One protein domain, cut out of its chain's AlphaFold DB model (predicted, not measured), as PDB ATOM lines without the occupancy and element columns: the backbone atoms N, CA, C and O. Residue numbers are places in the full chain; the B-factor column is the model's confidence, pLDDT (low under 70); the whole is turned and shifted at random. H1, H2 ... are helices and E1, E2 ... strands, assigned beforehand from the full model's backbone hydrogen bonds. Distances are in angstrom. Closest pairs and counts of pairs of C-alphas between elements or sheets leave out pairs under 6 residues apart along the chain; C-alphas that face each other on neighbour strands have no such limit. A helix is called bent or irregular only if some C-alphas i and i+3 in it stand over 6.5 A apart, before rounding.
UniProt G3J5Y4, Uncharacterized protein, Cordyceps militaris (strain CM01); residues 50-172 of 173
ATOM      1  N   PRO A  50     -49.202 -41.767   3.226       97.69
ATOM      2  CA  PRO A  50     -47.961 -41.072   3.500       97.69
ATOM      3  C   PRO A  50     -46.958 -41.358   2.382       97.69
ATOM      4  O   PRO A  50     -46.869 -42.474   1.861       97.69
ATOM      5  N   VAL A  51     -46.217 -40.321   2.005       98.56
ATOM      6  CA  VAL A  51     -45.215 -40.375   0.941       98.56
ATOM      7  C   VAL A  51     -43.851 -40.158   1.564       98.56
ATOM      8  O   VAL A  51     -43.647 -39.224   2.344       98.56
ATOM      9  N   PHE A  52     -42.907 -41.012   1.197       98.69
ATOM     10  CA  PHE A  52     -41.553 -41.009   1.717       98.69
ATOM     11  C   PHE A  52     -40.548 -40.755   0.599       98.69
ATOM     12  O   PHE A  52     -40.654 -41.339  -0.478       98.69
ATOM     13  N   LEU A  53     -39.543 -39.931   0.886       98.75
ATOM     14  CA  LEU A  53     -38.276 -39.963   0.168       98.75
ATOM     15  C   LEU A  53     -37.471 -41.140   0.717       98.75
ATOM     16  O   LEU A  53     -37.140 -41.153   1.903       98.75
ATOM     17  N   VAL A  54     -37.188 -42.119  -0.133       98.62
ATOM     18  CA  VAL A  54     -36.406 -43.314   0.191       98.62
ATOM     19  C   VAL A  54     -34.999 -43.153  -0.359       98.62
ATOM     20  O   VAL A  54     -34.821 -42.704  -1.491       98.62
ATOM     21  N   GLU A  55     -34.019 -43.545   0.447       98.38
ATOM     22  CA  GLU A  55     -32.623 -43.654   0.058       98.38
ATOM     23  C   GLU A  55     -32.169 -45.105   0.162       98.38
ATOM     24  O   GLU A  55     -32.146 -45.685   1.251       98.38
ATOM     25  N   ASP A  56     -31.766 -45.654  -0.978       97.56
ATOM     26  CA  ASP A  56     -31.114 -46.950  -1.089       97.56
ATOM     27  C   ASP A  56     -29.630 -46.753  -1.412       97.56
ATOM     28  O   ASP A  56     -29.233 -45.773  -2.047       97.56
ATOM     29  N   TYR A  57     -28.789 -47.691  -0.994       96.81
ATOM     30  CA  TYR A  57     -27.371 -47.693  -1.309       96.81
ATOM     31  C   TYR A  57     -27.173 -47.702  -2.827       96.81
ATOM     32  O   TYR A  57     -27.771 -48.500  -3.552       96.81
ATOM     33  N   GLY A  58     -26.322 -46.797  -3.299       90.50
ATOM     34  CA  GLY A  58     -26.012 -46.613  -4.707       90.50
ATOM     35  C   GLY A  58     -24.636 -45.981  -4.876       90.50
ATOM     36  O   GLY A  58     -24.153 -45.268  -3.999       90.50
ATOM     37  N   GLU A  59     -24.012 -46.235  -6.023       84.50
ATOM     38  CA  GLU A  59     -22.688 -45.718  -6.362       84.50
ATOM     39  C   GLU A  59     -22.772 -44.740  -7.545       84.50
ATOM     40  O   GLU A  59     -23.496 -44.995  -8.516       84.50
ATOM     41  N   PRO A  60     -22.050 -43.602  -7.515       87.44
ATOM     42  CA  PRO A  60     -21.226 -43.071  -6.417       87.44
ATOM     43  C   PRO A  60     -22.037 -42.342  -5.326       87.44
ATOM     44  O   PRO A  60     -21.473 -41.749  -4.410       87.44
ATOM     45  N   ARG A  61     -23.363 -42.279  -5.474       93.31
ATOM     46  CA  ARG A  61     -24.290 -41.642  -4.534       93.31
ATOM     47  C   ARG A  61     -25.489 -42.561  -4.348       93.31
ATOM     48  O   ARG A  61     -25.889 -43.225  -5.306       93.31
ATOM     49  N   ASN A  62     -26.088 -42.515  -3.161       97.00
ATOM     50  CA  ASN A  62     -27.320 -43.236  -2.863       97.00
ATOM     51  C   ASN A  62     -28.412 -42.955  -3.900       97.00
ATOM     52  O   ASN A  62     -28.560 -41.838  -4.409       97.00
ATOM     53  N   HIS A  63     -29.192 -43.990  -4.181       97.62
ATOM     54  CA  HIS A  63     -30.350 -43.924  -5.049       97.62
ATOM     55  C   HIS A  63     -31.529 -43.291  -4.312       97.62
ATOM     56  O   HIS A  63     -31.819 -43.672  -3.180       97.62
ATOM     57  N   HIS A  64     -32.205 -42.329  -4.943       98.50
ATOM     58  CA  HIS A  64     -33.409 -41.702  -4.396       98.50
ATOM     59  C   HIS A  64     -34.659 -42.191  -5.130       98.50
ATOM     60  O   HIS A  64     -34.670 -42.309  -6.359       98.50
ATOM     61  N   ALA A  65     -35.716 -42.430  -4.360       98.62
ATOM     62  CA  ALA A  65     -37.031 -42.811  -4.852       98.62
ATOM     63  C   ALA A  65     -38.140 -42.156  -4.020       98.62
ATOM     64  O   ALA A  65     -37.932 -41.792  -2.861       98.62
ATOM     65  N   LEU A  66     -39.338 -42.055  -4.594       98.88
ATOM     66  CA  LEU A  66     -40.554 -41.738  -3.852       98.88
ATOM     67  C   LEU A  66     -41.319 -43.022  -3.574       98.88
ATOM     68  O   LEU A  66     -41.508 -43.837  -4.472       98.88
ATOM     69  N   TRP A  67     -41.793 -43.192  -2.348       98.75
ATOM     70  CA  TRP A  67     -42.619 -44.330  -1.973       98.75
ATOM     71  C   TRP A  67     -43.917 -43.858  -1.330       98.75
ATOM     72  O   TRP A  67     -43.889 -43.218  -0.280       98.75
ATOM     73  N   ALA A  68     -45.049 -44.165  -1.960       98.38
ATOM     74  CA  ALA A  68     -46.370 -43.957  -1.384       98.38
ATOM     75  C   ALA A  68     -46.793 -45.231  -0.647       98.38
ATOM     76  O   ALA A  68     -46.959 -46.284  -1.264       98.38
ATOM     77  N   GLN A  69     -46.965 -45.151   0.671       97.88
ATOM     78  CA  GLN A  69     -47.417 -46.284   1.471       97.88
ATOM     79  C   GLN A  69     -48.938 -46.413   1.364       97.88
ATOM     80  O   GLN A  69     -49.684 -45.617   1.930       97.88
ATOM     81  N   THR A  70     -49.405 -47.430   0.644       96.44
ATOM     82  CA  THR A  70     -50.837 -47.631   0.369       96.44
ATOM     83  C   THR A  70     -51.503 -48.604   1.341       96.44
ATOM     84  O   THR A  70     -52.709 -48.831   1.254       96.44
ATOM     85  N   SER A  71     -50.730 -49.208   2.247       93.50
ATOM     86  CA  SER A  71     -51.205 -50.141   3.267       93.50
ATOM     87  C   SER A  71     -50.388 -50.033   4.553       93.50
ATOM     88  O   SER A  71     -49.158 -49.924   4.525       93.50
ATOM     89  N   ASP A  72     -51.065 -50.174   5.692       85.81
ATOM     90  CA  ASP A  72     -50.429 -50.254   7.011       85.81
ATOM     91  C   ASP A  72     -49.525 -51.490   7.146       85.81
ATOM     92  O   ASP A  72     -48.558 -51.471   7.901       85.81
ATOM     93  N   ALA A  73     -49.775 -52.539   6.351       85.44
ATOM     94  CA  ALA A  73     -48.931 -53.733   6.286       85.44
ATOM     95  C   ALA A  73     -47.579 -53.497   5.576       85.44
ATOM     96  O   ALA A  73     -46.802 -54.431   5.413       85.44
ATOM     97  N   GLY A  74     -47.303 -52.269   5.124       87.25
ATOM     98  CA  GLY A  74     -46.043 -51.897   4.481       87.25
ATOM     99  C   GLY A  74     -46.032 -52.069   2.963       87.25
ATOM    100  O   GLY A  74     -44.996 -51.847   2.349       87.25
ATOM    101  N   ALA A  75     -47.158 -52.420   2.338       95.12
ATOM    102  CA  ALA A  75     -47.285 -52.378   0.883       95.12
ATOM    103  C   ALA A  75     -47.431 -50.932   0.382       95.12
ATOM    104  O   ALA A  75     -47.929 -50.049   1.090       95.12
ATOM    105  N   GLY A  76     -47.005 -50.688  -0.852       97.56
ATOM    106  CA  GLY A  76     -47.024 -49.352  -1.427       97.56
ATOM    107  C   GLY A  76     -46.701 -49.324  -2.906       97.56
ATOM    108  O   GLY A  76     -46.764 -50.337  -3.606       97.56
ATOM    109  N   PHE A  77     -46.342 -48.140  -3.377       98.31
ATOM    110  CA  PHE A  77     -45.951 -47.905  -4.755       98.31
ATOM    111  C   PHE A  77     -44.673 -47.072  -4.792       98.31
ATOM    112  O   PHE A  77     -44.587 -46.023  -4.150       98.31
ATOM    113  N   LEU A  78     -43.663 -47.575  -5.496       98.50
ATOM    114  CA  LEU A  78     -42.354 -46.952  -5.637       98.50
ATOM    115  C   LEU A  78     -42.264 -46.258  -6.996       98.50
ATOM    116  O   LEU A  78     -42.577 -46.851  -8.027       98.50
ATOM    117  N   TYR A  79     -41.782 -45.023  -6.984       98.75
ATOM    118  CA  TYR A  79     -41.560 -44.200  -8.159       98.75
ATOM    119  C   TYR A  79     -40.102 -43.763  -8.185       98.75
ATOM    120  O   TYR A  79     -39.628 -43.081  -7.274       98.75
ATOM    121  N   HIS A  80     -39.378 -44.158  -9.226       98.50
ATOM    122  CA  HIS A  80     -37.979 -43.792  -9.381       98.50
ATOM    123  C   HIS A  80     -37.533 -43.820 -10.840       98.50
ATOM    124  O   HIS A  80     -38.236 -44.321 -11.719       98.50
ATOM    125  N   VAL A  81     -36.337 -43.292 -11.078       98.50
ATOM    126  CA  VAL A  81     -35.612 -43.473 -12.334       98.50
ATOM    127  C   VAL A  81     -34.375 -44.322 -12.092       98.50
ATOM    128  O   VAL A  81     -33.636 -44.080 -11.141       98.50
ATOM    129  N   VAL A  82     -34.127 -45.297 -12.953       97.06
ATOM    130  CA  VAL A  82     -33.005 -46.236 -12.833       97.06
ATOM    131  C   VAL A  82     -32.204 -46.269 -14.125       97.06
ATOM    132  O   VAL A  82     -32.706 -45.924 -15.191       97.06
ATOM    133  N   GLY A  83     -30.944 -46.676 -14.035       95.25
ATOM    134  CA  GLY A  83     -30.052 -46.792 -15.185       95.25
ATOM    135  C   GLY A  83     -28.789 -45.940 -15.064       95.25
ATOM    136  O   GLY A  83     -28.640 -45.154 -14.123       95.25
ATOM    137  N   PRO A  84     -27.842 -46.130 -15.991       94.19
ATOM    138  CA  PRO A  84     -26.557 -45.457 -15.953       94.19
ATOM    139  C   PRO A  84     -26.641 -44.031 -16.510       94.19
ATOM    140  O   PRO A  84     -27.496 -43.698 -17.324       94.19
ATOM    141  N   VAL A  85     -25.682 -43.204 -16.093       92.56
ATOM    142  CA  VAL A  85     -25.453 -41.855 -16.644       92.56
ATOM    143  C   VAL A  85     -24.413 -41.878 -17.776       92.56
ATOM    144  O   VAL A  85     -24.439 -41.021 -18.660       92.56
ATOM    145  N   ASN A  86     -23.496 -42.856 -17.740       94.38
ATOM    146  CA  ASN A  86     -22.422 -43.065 -18.710       94.38
ATOM    147  C   ASN A  86     -22.721 -44.287 -19.580       94.38
ATOM    148  O   ASN A  86     -23.021 -45.349 -19.035       94.38
ATOM    149  N   ASN A  87     -22.608 -44.142 -20.902       95.31
ATOM    150  CA  ASN A  87     -22.910 -45.192 -21.881       95.31
ATOM    151  C   ASN A  87     -24.340 -45.755 -21.757       95.31
ATOM    152  O   ASN A  87     -24.579 -46.950 -21.925       95.31
ATOM    153  N   GLY A  88     -25.305 -44.887 -21.457       94.31
ATOM    154  CA  GLY A  88     -26.723 -45.223 -21.402       94.31
ATOM    155  C   GLY A  88     -27.552 -44.088 -20.813       94.31
ATOM    156  O   GLY A  88     -27.025 -43.019 -20.512       94.31
ATOM    157  N   ALA A  89     -28.854 -44.320 -20.674       95.06
ATOM    158  CA  ALA A  89     -29.799 -43.351 -20.135       95.06
ATOM    159  C   ALA A  89     -30.558 -43.933 -18.943       95.06
ATOM    160  O   ALA A  89     -30.715 -45.152 -18.814       95.06
ATOM    161  N   MET A  90     -31.069 -43.040 -18.100       97.50
ATOM    162  CA  MET A  90     -31.996 -43.425 -17.052       97.50
ATOM    163  C   MET A  90     -33.409 -43.545 -17.629       97.50
ATOM    164  O   MET A  90     -33.771 -42.857 -18.582       97.50
ATOM    165  N   HIS A  91     -34.228 -44.403 -17.036       98.12
ATOM    166  CA  HIS A  91     -35.630 -44.573 -17.398       98.12
ATOM    167  C   HIS A  91     -36.496 -44.634 -16.148       98.12
ATOM    168  O   HIS A  91     -36.042 -45.032 -15.078       98.12
ATOM    169  N   TYR A  92     -37.742 -44.202 -16.292       98.56
ATOM    170  CA  TYR A  92     -38.739 -44.253 -15.233       98.56
ATOM    171  C   TYR A  92     -39.252 -45.688 -15.056       98.56
ATOM    172  O   TYR A  92     -39.702 -46.290 -16.029       98.56
ATOM    173  N   ASP A  93     -39.180 -46.211 -13.830       98.25
ATOM    174  CA  ASP A  93     -39.537 -47.600 -13.490       98.25
ATOM    175  C   ASP A  93     -40.506 -47.655 -12.287       98.25
ATOM    176  O   ASP A  93     -40.116 -47.946 -11.155       98.25
ATOM    177  N   PRO A  94     -41.783 -47.277 -12.473       97.81
ATOM    178  CA  PRO A  94     -42.784 -47.351 -11.416       97.81
ATOM    179  C   PRO A  94     -43.121 -48.809 -11.086       97.81
ATOM    180  O   PRO A  94     -43.417 -49.598 -11.986       97.81
ATOM    181  N   ARG A  95     -43.171 -49.166  -9.797       97.00
ATOM    182  CA  ARG A  95     -43.545 -50.530  -9.391       97.00
ATOM    183  C   ARG A  95     -44.309 -50.602  -8.067       97.00
ATOM    184  O   ARG A  95     -43.966 -49.891  -7.120       97.00
ATOM    185  N   PRO A  96     -45.289 -51.517  -7.942       97.62
ATOM    186  CA  PRO A  96     -45.870 -51.842  -6.647       97.62
ATOM    187  C   PRO A  96     -44.831 -52.529  -5.746       97.62
ATOM    188  O   PRO A  96     -43.952 -53.258  -6.215       97.62
ATOM    189  N   THR A  97     -44.948 -52.325  -4.436       97.19
ATOM    190  CA  THR A  97     -44.154 -53.020  -3.419       97.19
ATOM    191  C   THR A  97     -45.075 -53.792  -2.482       97.19
ATOM    192  O   THR A  97     -46.101 -53.280  -2.035       97.19
ATOM    193  N   HIS A  98     -44.711 -55.037  -2.178       95.31
ATOM    194  CA  HIS A  98     -45.458 -55.875  -1.233       95.31
ATOM    195  C   HIS A  98     -45.013 -55.678   0.220       95.31
ATOM    196  O   HIS A  98     -45.761 -56.033   1.126       95.31
ATOM    197  N   SER A  99     -43.830 -55.098   0.432       95.50
ATOM    198  CA  SER A  99     -43.280 -54.775   1.745       95.50
ATOM    199  C   SER A  99     -42.591 -53.408   1.753       95.50
ATOM    200  O   SER A  99     -42.419 -52.769   0.702       95.50
ATOM    201  N   SER A 100     -42.243 -52.947   2.958       96.06
ATOM    202  CA  SER A 100     -41.642 -51.632   3.167       96.06
ATOM    203  C   SER A 100     -40.220 -51.588   2.599       96.06
ATOM    204  O   SER A 100     -39.463 -52.538   2.809       96.06
ATOM    205  N   PRO A 101     -39.782 -50.470   1.983       96.75
ATOM    206  CA  PRO A 101     -38.386 -50.298   1.575       96.75
ATOM    207  C   PRO A 101     -37.376 -50.530   2.707       96.75
ATOM    208  O   PRO A 101     -36.273 -50.986   2.442       96.75
ATOM    209  N   LYS A 102     -37.775 -50.308   3.970       96.62
ATOM    210  CA  LYS A 102     -36.968 -50.573   5.177       96.62
ATOM    211  C   LYS A 102     -36.480 -52.015   5.320       96.62
ATOM    212  O   LYS A 102     -35.541 -52.261   6.066       96.62
ATOM    213  N   GLU A 103     -37.140 -52.961   4.662       95.88
ATOM    214  CA  GLU A 103     -36.799 -54.383   4.724       95.88
ATOM    215  C   GLU A 103     -35.752 -54.788   3.678       95.88
ATOM    216  O   GLU A 103     -35.252 -55.912   3.704       95.88
ATOM    217  N   LEU A 104     -35.413 -53.897   2.741       94.94
ATOM    218  CA  LEU A 104     -34.413 -54.171   1.718       94.94
ATOM    219  C   LEU A 104     -33.003 -54.062   2.301       94.94
ATOM    220  O   LEU A 104     -32.685 -53.132   3.034       94.94
ATOM    221  N   MET A 105     -32.112 -54.965   1.890       96.81
ATOM    222  CA  MET A 105     -30.702 -54.927   2.306       96.81
ATOM    223  C   MET A 105     -29.959 -53.669   1.842       96.81
ATOM    224  O   MET A 105     -28.948 -53.300   2.430       96.81
ATOM    225  N   THR A 106     -30.440 -53.033   0.775       96.81
ATOM    226  CA  THR A 106     -29.897 -51.778   0.251       96.81
ATOM    227  C   THR A 106     -30.417 -50.556   0.995       96.81
ATOM    228  O   THR A 106     -29.914 -49.468   0.751       96.81
ATOM    229  N   PHE A 107     -31.409 -50.696   1.874       98.06
ATOM    230  CA  PHE A 107     -32.031 -49.565   2.544       98.06
ATOM    231  C   PHE A 107     -31.020 -48.781   3.382       98.06
ATOM    232  O   PHE A 107     -30.338 -49.339   4.241       98.06
ATOM    233  N   VAL A 108     -30.964 -47.466   3.168       98.19
ATOM    234  CA  VAL A 108     -30.157 -46.553   3.984       98.19
ATOM    235  C   VAL A 108     -31.052 -45.786   4.947       98.19
ATOM    236  O   VAL A 108     -30.837 -45.817   6.159       98.19
ATOM    237  N   ARG A 109     -32.053 -45.072   4.423       98.12
ATOM    238  CA  ARG A 109     -33.026 -44.317   5.226       98.12
ATOM    239  C   ARG A 109     -34.273 -43.982   4.418       98.12
ATOM    240  O   ARG A 109     -34.289 -44.078   3.198       98.12
ATOM    241  N   MET A 110     -35.314 -43.513   5.101       97.88
ATOM    242  CA  MET A 110     -36.418 -42.813   4.450       97.88
ATOM    243  C   MET A 110     -36.963 -41.712   5.349       97.88
ATOM    244  O   MET A 110     -36.953 -41.849   6.572       97.88
ATOM    245  N   THR A 111     -37.469 -40.648   4.737       98.25
ATOM    246  CA  THR A 111     -38.069 -39.503   5.431       98.25
ATOM    247  C   THR A 111     -39.457 -39.261   4.869       98.25
ATOM    248  O   THR A 111     -39.617 -39.211   3.652       98.25
ATOM    249  N   GLN A 112     -40.468 -39.117   5.730       98.19
ATOM    250  CA  GLN A 112     -41.803 -38.734   5.272       98.19
ATOM    251  C   GLN A 112     -41.756 -37.290   4.770       98.19
ATOM    252  O   GLN A 112     -41.317 -36.399   5.492       98.19
ATOM    253  N   ILE A 113     -42.200 -37.070   3.535       98.50
ATOM    254  CA  ILE A 113     -42.182 -35.754   2.883       98.50
ATOM    255  C   ILE A 113     -43.575 -35.127   2.765       98.50
ATOM    256  O   ILE A 113     -43.689 -33.969   2.372       98.50
ATOM    257  N   GLY A 114     -44.625 -35.877   3.096       98.31
ATOM    258  CA  GLY A 114     -46.010 -35.423   3.095       98.31
ATOM    259  C   GLY A 114     -46.971 -36.595   2.941       98.31
ATOM    260  O   GLY A 114     -46.639 -37.738   3.267       98.31
ATOM    261  N   CYS A 115     -48.160 -36.311   2.429       98.31
ATOM    262  CA  CYS A 115     -49.153 -37.313   2.069       98.31
ATOM    263  C   CYS A 115     -49.887 -36.923   0.783       98.31
ATOM    264  O   CYS A 115     -49.912 -35.750   0.410       98.31
ATOM    265  N   ILE A 116     -50.487 -37.914   0.128       97.94
ATOM    266  CA  ILE A 116     -51.421 -37.729  -0.989       97.94
ATOM    267  C   ILE A 116     -52.806 -38.233  -0.592       97.94
ATOM    268  O   ILE A 116     -52.920 -39.143   0.233       97.94
ATOM    269  N   SER A 117     -53.859 -37.692  -1.204       96.94
ATOM    270  CA  SER A 117     -55.165 -38.357  -1.204       96.94
ATOM    271  C   SER A 117     -55.049 -39.704  -1.917       96.94
ATOM    272  O   SER A 117     -54.352 -39.818  -2.926       96.94
ATOM    273  N   SER A 118     -55.773 -40.721  -1.457       95.38
ATOM    274  CA  SER A 118     -55.842 -42.001  -2.167       95.38
ATOM    275  C   SER A 118     -56.392 -41.872  -3.592       95.38
ATOM    276  O   SER A 118     -56.028 -42.666  -4.459       95.38
ATOM    277  N   HIS A 119     -57.192 -40.836  -3.867       96.06
ATOM    278  CA  HIS A 119     -57.671 -40.510  -5.213       96.06
ATOM    279  C   HIS A 119     -56.596 -39.895  -6.122       96.06
ATOM    280  O   HIS A 119     -56.733 -39.963  -7.340       96.06
ATOM    281  N   ASP A 120     -55.529 -39.326  -5.553       97.81
ATOM    282  CA  ASP A 120     -54.443 -38.689  -6.306       97.81
ATOM    283  C   ASP A 120     -53.307 -39.662  -6.659       97.81
ATOM    284  O   ASP A 120     -52.361 -39.262  -7.333       97.81
ATOM    285  N   LEU A 121     -53.376 -40.942  -6.271       97.00
ATOM    286  CA  LEU A 121     -52.336 -41.922  -6.616       97.00
ATOM    287  C   LEU A 121     -52.099 -42.041  -8.144       97.00
ATOM    288  O   LEU A 121     -50.937 -42.040  -8.553       97.00
ATOM    289  N   PRO A 122     -53.135 -42.062  -9.015       97.94
ATOM    290  CA  PRO A 122     -52.928 -42.003 -10.466       97.94
ATOM    291  C   PRO A 122     -52.297 -40.681 -10.925       97.94
ATOM    292  O   PRO A 122     -51.398 -40.679 -11.760       97.94
ATOM    293  N   ARG A 123     -52.714 -39.555 -10.336       98.44
ATOM    294  CA  ARG A 123     -52.180 -38.226 -10.664       98.44
ATOM    295  C   ARG A 123     -50.713 -38.080 -10.246       98.44
ATOM    296  O   ARG A 123     -49.938 -37.421 -10.934       98.44
ATOM    297  N   MET A 124     -50.308 -38.725  -9.151       98.50
ATOM    298  CA  MET A 124     -48.909 -38.832  -8.739       98.50
ATOM    299  C   MET A 124     -48.068 -39.563  -9.796       98.50
ATOM    300  O   MET A 124     -46.995 -39.067 -10.143       98.50
ATOM    301  N   ASP A 125     -48.547 -40.695 -10.331       98.62
ATOM    302  CA  ASP A 125     -47.870 -41.420 -11.425       98.62
ATOM    303  C   ASP A 125     -47.742 -40.554 -12.685       98.62
ATOM    304  O   ASP A 125     -46.655 -40.452 -13.251       98.62
ATOM    305  N   GLU A 126     -48.817 -39.866 -13.085       98.69
ATOM    306  CA  GLU A 126     -48.807 -38.959 -14.239       98.69
ATOM    307  C   GLU A 126     -47.764 -37.843 -14.089       98.69
ATOM    308  O   GLU A 126     -46.990 -37.593 -15.014       98.69
ATOM    309  N   ILE A 127     -47.689 -37.209 -12.913       98.75
ATOM    310  CA  ILE A 127     -46.702 -36.159 -12.634       98.75
ATOM    311  C   ILE A 127     -45.282 -36.728 -12.677       98.75
ATOM    312  O   ILE A 127     -44.422 -36.161 -13.353       98.75
ATOM    313  N   CYS A 128     -45.038 -37.868 -12.026       98.69
ATOM    314  CA  CYS A 128     -43.735 -38.531 -12.074       98.69
ATOM    315  C   CYS A 128     -43.327 -38.849 -13.520       98.69
ATOM    316  O   CYS A 128     -42.204 -38.565 -13.922       98.69
ATOM    317  N   ARG A 129     -44.248 -39.380 -14.329       98.38
ATOM    318  CA  ARG A 129     -44.016 -39.700 -15.743       98.38
ATOM    319  C   ARG A 129     -43.769 -38.456 -16.598       98.38
ATOM    320  O   ARG A 129     -43.005 -38.527 -17.559       98.38
ATOM    321  N   SER A 130     -44.410 -37.334 -16.265       98.44
ATOM    322  CA  SER A 130     -44.222 -36.056 -16.961       98.44
ATOM    323  C   SER A 130     -42.841 -35.445 -16.711       98.44
ATOM    324  O   SER A 130     -42.290 -34.792 -17.600       98.44
ATOM    325  N   ASN A 131     -42.245 -35.711 -15.542       98.62
ATOM    326  CA  ASN A 131     -40.853 -35.384 -15.290       98.62
ATOM    327  C   ASN A 131     -39.958 -36.374 -16.046       98.62
ATOM    328  O   ASN A 131     -39.720 -37.496 -15.595       98.62
ATOM    329  N   GLN A 132     -39.466 -35.979 -17.219       97.62
ATOM    330  CA  GLN A 132     -38.688 -36.874 -18.073       97.62
ATOM    331  C   GLN A 132     -37.477 -37.446 -17.327       97.62
ATOM    332  O   GLN A 132     -36.742 -36.726 -16.645       97.62
ATOM    333  N   ALA A 133     -37.253 -38.753 -17.474       98.06
ATOM    334  CA  ALA A 133     -36.071 -39.397 -16.923       98.06
ATOM    335  C   ALA A 133     -34.790 -38.783 -17.526       98.06
ATOM    336  O   ALA A 133     -34.805 -38.349 -18.683       98.06
ATOM    337  N   PRO A 134     -33.682 -38.713 -16.767       97.62
ATOM    338  CA  PRO A 134     -32.434 -38.176 -17.289       97.62
ATOM    339  C   PRO A 134     -31.959 -38.903 -18.553       97.62
ATOM    340  O   PRO A 134     -31.794 -40.125 -18.565       97.62
ATOM    341  N   ILE A 135     -31.695 -38.129 -19.606       96.56
ATOM    342  CA  ILE A 135     -31.103 -38.633 -20.848       96.56
ATOM    343  C   ILE A 135     -29.671 -39.134 -20.614       96.56
ATOM    344  O   ILE A 135     -29.074 -38.907 -19.554       96.56
ATOM    345  N   MET A 136     -29.097 -39.792 -21.622       96.69
ATOM    346  CA  MET A 136     -27.667 -40.097 -21.627       96.69
ATOM    347  C   MET A 136     -26.873 -38.796 -21.573       96.69
ATOM    348  O   MET A 136     -27.066 -37.916 -22.404       96.69
ATOM    349  N   GLN A 137     -25.991 -38.672 -20.587       96.56
ATOM    350  CA  GLN A 137     -25.243 -37.436 -20.333       96.56
ATOM    351  C   GLN A 137     -23.739 -37.620 -20.481       96.56
ATOM    352  O   GLN A 137     -23.016 -36.632 -20.615       96.56
ATOM    353  N   MET A 138     -23.265 -38.866 -20.458       96.69
ATOM    354  CA  MET A 138     -21.863 -39.200 -20.643       96.69
ATOM    355  C   MET A 138     -21.689 -40.357 -21.624       96.69
ATOM    356  O   MET A 138     -22.493 -41.291 -21.646       96.69
ATOM    357  N   GLN A 139     -20.606 -40.294 -22.392       97.19
ATOM    358  CA  GLN A 139     -20.137 -41.380 -23.240       97.19
ATOM    359  C   GLN A 139     -18.638 -41.578 -23.016       97.19
ATOM    360  O   GLN A 139     -17.865 -40.623 -23.085       97.19
ATOM    361  N   ASP A 140     -18.241 -42.803 -22.680       95.94
ATOM    362  CA  ASP A 140     -16.855 -43.195 -22.393       95.94
ATOM    363  C   ASP A 140     -16.152 -42.271 -21.379       95.94
ATOM    364  O   ASP A 140     -14.968 -41.949 -21.479       95.94
ATOM    365  N   GLY A 141     -16.909 -41.828 -20.369       93.12
ATOM    366  CA  GLY A 141     -16.416 -40.954 -19.304       93.12
ATOM    367  C   GLY A 141     -16.376 -39.463 -19.660       93.12
ATOM    368  O   GLY A 141     -16.051 -38.655 -18.793       93.12
ATOM    369  N   GLN A 142     -16.741 -39.079 -20.886       95.56
ATOM    370  CA  GLN A 142     -16.815 -37.686 -21.330       95.56
ATOM    371  C   GLN A 142     -18.249 -37.161 -21.261       95.56
ATOM    372  O   GLN A 142     -19.193 -37.881 -21.577       95.56
ATOM    373  N   LEU A 143     -18.421 -35.897 -20.863       96.50
ATOM    374  CA  LEU A 143     -19.728 -35.232 -20.864       96.50
ATOM    375  C   LEU A 143     -20.186 -34.957 -22.301       96.50
ATOM    376  O   LEU A 143     -19.460 -34.337 -23.073       96.50
ATOM    377  N   LEU A 144     -21.417 -35.348 -22.625       97.06
ATOM    378  CA  LEU A 144     -22.053 -35.042 -23.913       97.06
ATOM    379  C   LEU A 144     -22.550 -33.595 -23.991       97.06
ATOM    380  O   LEU A 144     -22.610 -33.020 -25.076       97.06
ATOM    381  N   TYR A 145     -22.874 -33.000 -22.841       95.38
ATOM    382  CA  TYR A 145     -23.389 -31.634 -22.734       95.38
ATOM    383  C   TYR A 145     -22.522 -30.799 -21.781       95.38
ATOM    384  O   TYR A 145     -22.889 -30.595 -20.619       95.38
ATOM    385  N   PRO A 146     -21.346 -30.320 -22.234       92.69
ATOM    386  CA  PRO A 146     -20.487 -29.466 -21.422       92.69
ATOM    387  C   PRO A 146     -21.237 -28.219 -20.934       92.69
ATOM    388  O   PRO A 146     -21.931 -27.559 -21.703       92.69
ATOM    389  N   GLY A 147     -21.110 -27.899 -19.645       93.50
ATOM    390  CA  GLY A 147     -21.793 -26.761 -19.016       93.50
ATOM    391  C   GLY A 147     -23.191 -27.065 -18.466       93.50
ATOM    392  O   GLY A 147     -23.731 -26.244 -17.730       93.50
ATOM    393  N   THR A 148     -23.753 -28.245 -18.745       93.44
ATOM    394  CA  THR A 148     -24.983 -28.715 -18.087       93.44
ATOM    395  C   THR A 148     -24.617 -29.613 -16.898       93.44
ATOM    396  O   THR A 148     -23.846 -30.559 -17.082       93.44
ATOM    397  N   PRO A 149     -25.125 -29.351 -15.678       94.19
ATOM    398  CA  PRO A 149     -24.898 -30.232 -14.535       94.19
ATOM    399  C   PRO A 149     -25.442 -31.643 -14.775       94.19
ATOM    400  O   PRO A 149     -26.475 -31.817 -15.420       94.19
ATOM    401  N   LEU A 150     -24.774 -32.652 -14.206       94.56
ATOM    402  CA  LEU A 150     -25.295 -34.016 -14.233       94.56
ATOM    403  C   LEU A 150     -26.596 -34.106 -13.435       94.56
ATOM    404  O   LEU A 150     -26.638 -33.771 -12.253       94.56
ATOM    405  N   ARG A 151     -27.620 -34.657 -14.071       96.69
ATOM    406  CA  ARG A 151     -28.925 -34.958 -13.501       96.69
ATOM    407  C   ARG A 151     -29.067 -36.466 -13.322       96.69
ATOM    408  O   ARG A 151     -28.949 -37.223 -14.284       96.69
ATOM    409  N   ARG A 152     -29.295 -36.924 -12.095       96.19
ATOM    410  CA  ARG A 152     -29.469 -38.341 -11.737       96.19
ATOM    411  C   ARG A 152     -30.823 -38.556 -11.058       96.19
ATOM    412  O   ARG A 152     -31.682 -37.678 -11.074       96.19
ATOM    413  N   CYS A 153     -31.008 -39.716 -10.427       97.56
ATOM    414  CA  CYS A 153     -32.204 -40.017  -9.637       97.56
ATOM    415  C   CYS A 153     -32.462 -39.006  -8.516       97.56
ATOM    416  O   CYS A 153     -33.619 -38.711  -8.239       97.56
ATOM    417  N   GLN A 154     -31.418 -38.450  -7.897       98.00
ATOM    418  CA  GLN A 154     -31.570 -37.476  -6.814       98.00
ATOM    419  C   GLN A 154     -32.170 -36.166  -7.324       98.00
ATOM    420  O   GLN A 154     -33.153 -35.691  -6.760       98.00
ATOM    421  N   GLU A 155     -31.626 -35.623  -8.414       98.31
ATOM    422  CA  GLU A 155     -32.118 -34.395  -9.036       98.31
ATOM    423  C   GLU A 155     -33.528 -34.599  -9.612       98.31
ATOM    424  O   GLU A 155     -34.427 -33.820  -9.306       98.31
ATOM    425  N   TRP A 156     -33.770 -35.714 -10.318       98.62
ATOM    426  CA  TRP A 156     -35.114 -36.077 -10.783       98.62
ATOM    427  C   TRP A 156     -36.116 -36.162  -9.623       98.62
ATOM    428  O   TRP A 156     -37.210 -35.615  -9.711       98.62
ATOM    429  N   THR A 157     -35.743 -36.803  -8.510       98.69
ATOM    430  CA  THR A 157     -36.633 -36.951  -7.347       98.69
ATOM    431  C   THR A 157     -36.926 -35.604  -6.697       98.69
ATOM    432  O   THR A 157     -38.077 -35.333  -6.373       98.69
ATOM    433  N   ALA A 158     -35.912 -34.750  -6.529       98.62
ATOM    434  CA  ALA A 158     -36.084 -33.415  -5.961       98.62
ATOM    435  C   ALA A 158     -37.032 -32.557  -6.813       98.62
ATOM    436  O   ALA A 158     -37.965 -31.964  -6.281       98.62
ATOM    437  N   GLU A 159     -36.851 -32.556  -8.135       98.75
ATOM    438  CA  GLU A 159     -37.741 -31.863  -9.071       98.75
ATOM    439  C   GLU A 159     -39.172 -32.424  -9.021       98.75
ATOM    440  O   GLU A 159     -40.134 -31.662  -8.959       98.75
ATOM    441  N   THR A 160     -39.331 -33.751  -8.975       98.81
ATOM    442  CA  THR A 160     -40.650 -34.397  -8.867       98.81
ATOM    443  C   THR A 160     -41.368 -34.027  -7.570       98.81
ATOM    444  O   THR A 160     -42.582 -33.834  -7.584       98.81
ATOM    445  N   ILE A 161     -40.650 -33.891  -6.449       98.81
ATOM    446  CA  ILE A 161     -41.240 -33.442  -5.180       98.81
ATOM    447  C   ILE A 161     -41.839 -32.041  -5.332       98.81
ATOM    448  O   ILE A 161     -42.964 -31.820  -4.882       98.81
ATOM    449  N   GLU A 162     -41.129 -31.115  -5.974       98.81
ATOM    450  CA  GLU A 162     -41.640 -29.759  -6.201       98.81
ATOM    451  C   GLU A 162     -42.833 -29.760  -7.168       98.81
ATOM    452  O   GLU A 162     -43.864 -29.179  -6.847       98.81
ATOM    453  N   LEU A 163     -42.782 -30.531  -8.262       98.81
ATOM    454  CA  LEU A 163     -43.923 -30.687  -9.177       98.81
ATOM    455  C   LEU A 163     -45.183 -31.218  -8.470       98.81
ATOM    456  O   LEU A 163     -46.295 -30.762  -8.737       98.81
ATOM    457  N   LEU A 164     -45.026 -32.181  -7.556       98.81
ATOM    458  CA  LEU A 164     -46.140 -32.727  -6.778       98.81
ATOM    459  C   LEU A 164     -46.721 -31.706  -5.792       98.81
ATOM    460  O   LEU A 164     -47.939 -31.693  -5.587       98.81
ATOM    461  N   LYS A 165     -45.877 -30.863  -5.184       98.62
ATOM    462  CA  LYS A 165     -46.317 -29.766  -4.308       98.62
ATOM    463  C   LYS A 165     -47.055 -28.692  -5.101       98.62
ATOM    464  O   LYS A 165     -48.160 -28.319  -4.716       98.62
ATOM    465  N   ASP A 166     -46.496 -28.260  -6.227       98.56
ATOM    466  CA  ASP A 166     -47.081 -27.239  -7.103       98.56
ATOM    467  C   ASP A 166     -48.444 -27.678  -7.656       98.56
ATOM    468  O   ASP A 166     -49.372 -26.878  -7.777       98.56
ATOM    469  N   ALA A 167     -48.606 -28.975  -7.932       98.25
ATOM    470  CA  ALA A 167     -49.874 -29.561  -8.357       98.25
ATOM    471  C   ALA A 167     -50.912 -29.713  -7.225       98.25
ATOM    472  O   ALA A 167     -52.052 -30.116  -7.496       98.25
ATOM    473  N   GLY A 168     -50.532 -29.443  -5.971       97.94
ATOM    474  CA  GLY A 168     -51.356 -29.660  -4.781       97.94
ATOM    475  C   GLY A 168     -51.617 -31.135  -4.465       97.94
ATOM    476  O   GLY A 168     -52.542 -31.437  -3.717       97.94
ATOM    477  N   VAL A 169     -50.838 -32.049  -5.054       98.31
ATOM    478  CA  VAL A 169     -50.968 -33.499  -4.841       98.31
ATOM    479  C   VAL A 169     -50.270 -33.906  -3.549       98.31
ATOM    480  O   VAL A 169     -50.861 -34.597  -2.723       98.31
ATOM    481  N   LEU A 170     -49.027 -33.452  -3.349       98.56
ATOM    482  CA  LEU A 170     -48.278 -33.691  -2.118       98.56
ATOM    483  C   LEU A 170     -48.540 -32.560  -1.120       98.56
ATOM    484  O   LEU A 170     -48.132 -31.420  -1.345       98.56
ATOM    485  N   VAL A 171     -49.177 -32.885   0.004       97.44
ATOM    486  CA  VAL A 171     -49.545 -31.915   1.047       97.44
ATOM    487  C   VAL A 171     -48.940 -32.271   2.406       97.44
ATOM    488  O   VAL A 171     -48.748 -33.446   2.734       97.44
ATOM    489  N   GLN A 172     -48.650 -31.243   3.208       93.31
ATOM    490  CA  GLN A 172     -48.302 -31.400   4.624       93.31
ATOM    491  C   GLN A 172     -49.588 -31.546   5.443       93.31
ATOM    492  O   GLN A 172     -50.560 -30.828   5.196       93.31
TER     493      GLN A 172
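AT A GLANCE: This is residues 50 to 172 of the 173 residues of an uncharacterized protein of Cordyceps militaris (strain CM01) (UniProt G3J5Y4). A strongly twisted sheet of five strands has two helices, H1 and H2, packed over one face, while two long links, residues 80 to 94 and 131 to 152, loop out toward one end of the longest axis. The printed part has 123 residues, under half of them in named elements, which run E1 E2 E3 E4 E5 H1 H2. The sheet's order is E4 E3 E2 E1 E5, all antiparallel, and the class is mixed, helices and strands. The whole is compact, with a radius of gyration of the C-alphas of 14.8 A and spans of 45 by 33 by 20 A.

IN THESE COORDINATES: E1, residues 50 to 56, begins at C-alpha 50 (-47.961, -41.072, 3.500) and is 18.4 A long. E2 is residues 63 to 69, E3 76 to 79 and E4 95 to 97. E5, residues 107 to 117, is 26.0 A long and bends by 63 degrees at residue 114. H1, residues 118 to 130, is 19.7 A long and irregular, with C-alphas 119 and 122 7.2 A apart. H2, residues 153 to 166, is 19.8 A long and ends at C-alpha 166 (-47.081, -27.239, -7.103).

HOW THE PARTS SIT: E1 to E4 form a meander, each strand the antiparallel neighbour of the one before. Within hydrogen-bond range are N 53 and O 111 of E1 and E5, 2.9 A, N 54 and O 65 of E1 and E2, 2.8 A, N 79 and O 66 of E3 and E2, 2.8 A, and N 78 and O 95 of E3 and E4, 2.8 A. H1 and H2 are on the same face of the sheet. H2 runs along the strands over E2, at 9 degrees on the local plane, with a height over the sheet of 9.1 A; E5 is only just not under it, with 2 of the helix's C-alphas falling on it. The closest C-alphas of E2 and H2 are those of His 64 and Gln 154, 5.2 A. H1, with residues 124 to 128 alone, touches H2 at a steep tilt of 52 degrees, opposite ways, closest at the C-alphas of Cys 128 and Thr 160, 6.1 A. In H2 every O i to N i+4 pair is within hydrogen-bond range, in H1 7 of 9.

THE WHOLE: The C-alphas of Ala 73 and Pro 146 are the two farthest apart, 46.5 A. The links E3 to E4 and H1 to H2 are long. The printed part has no cut, and no printed residue is under 70 in pLDDT.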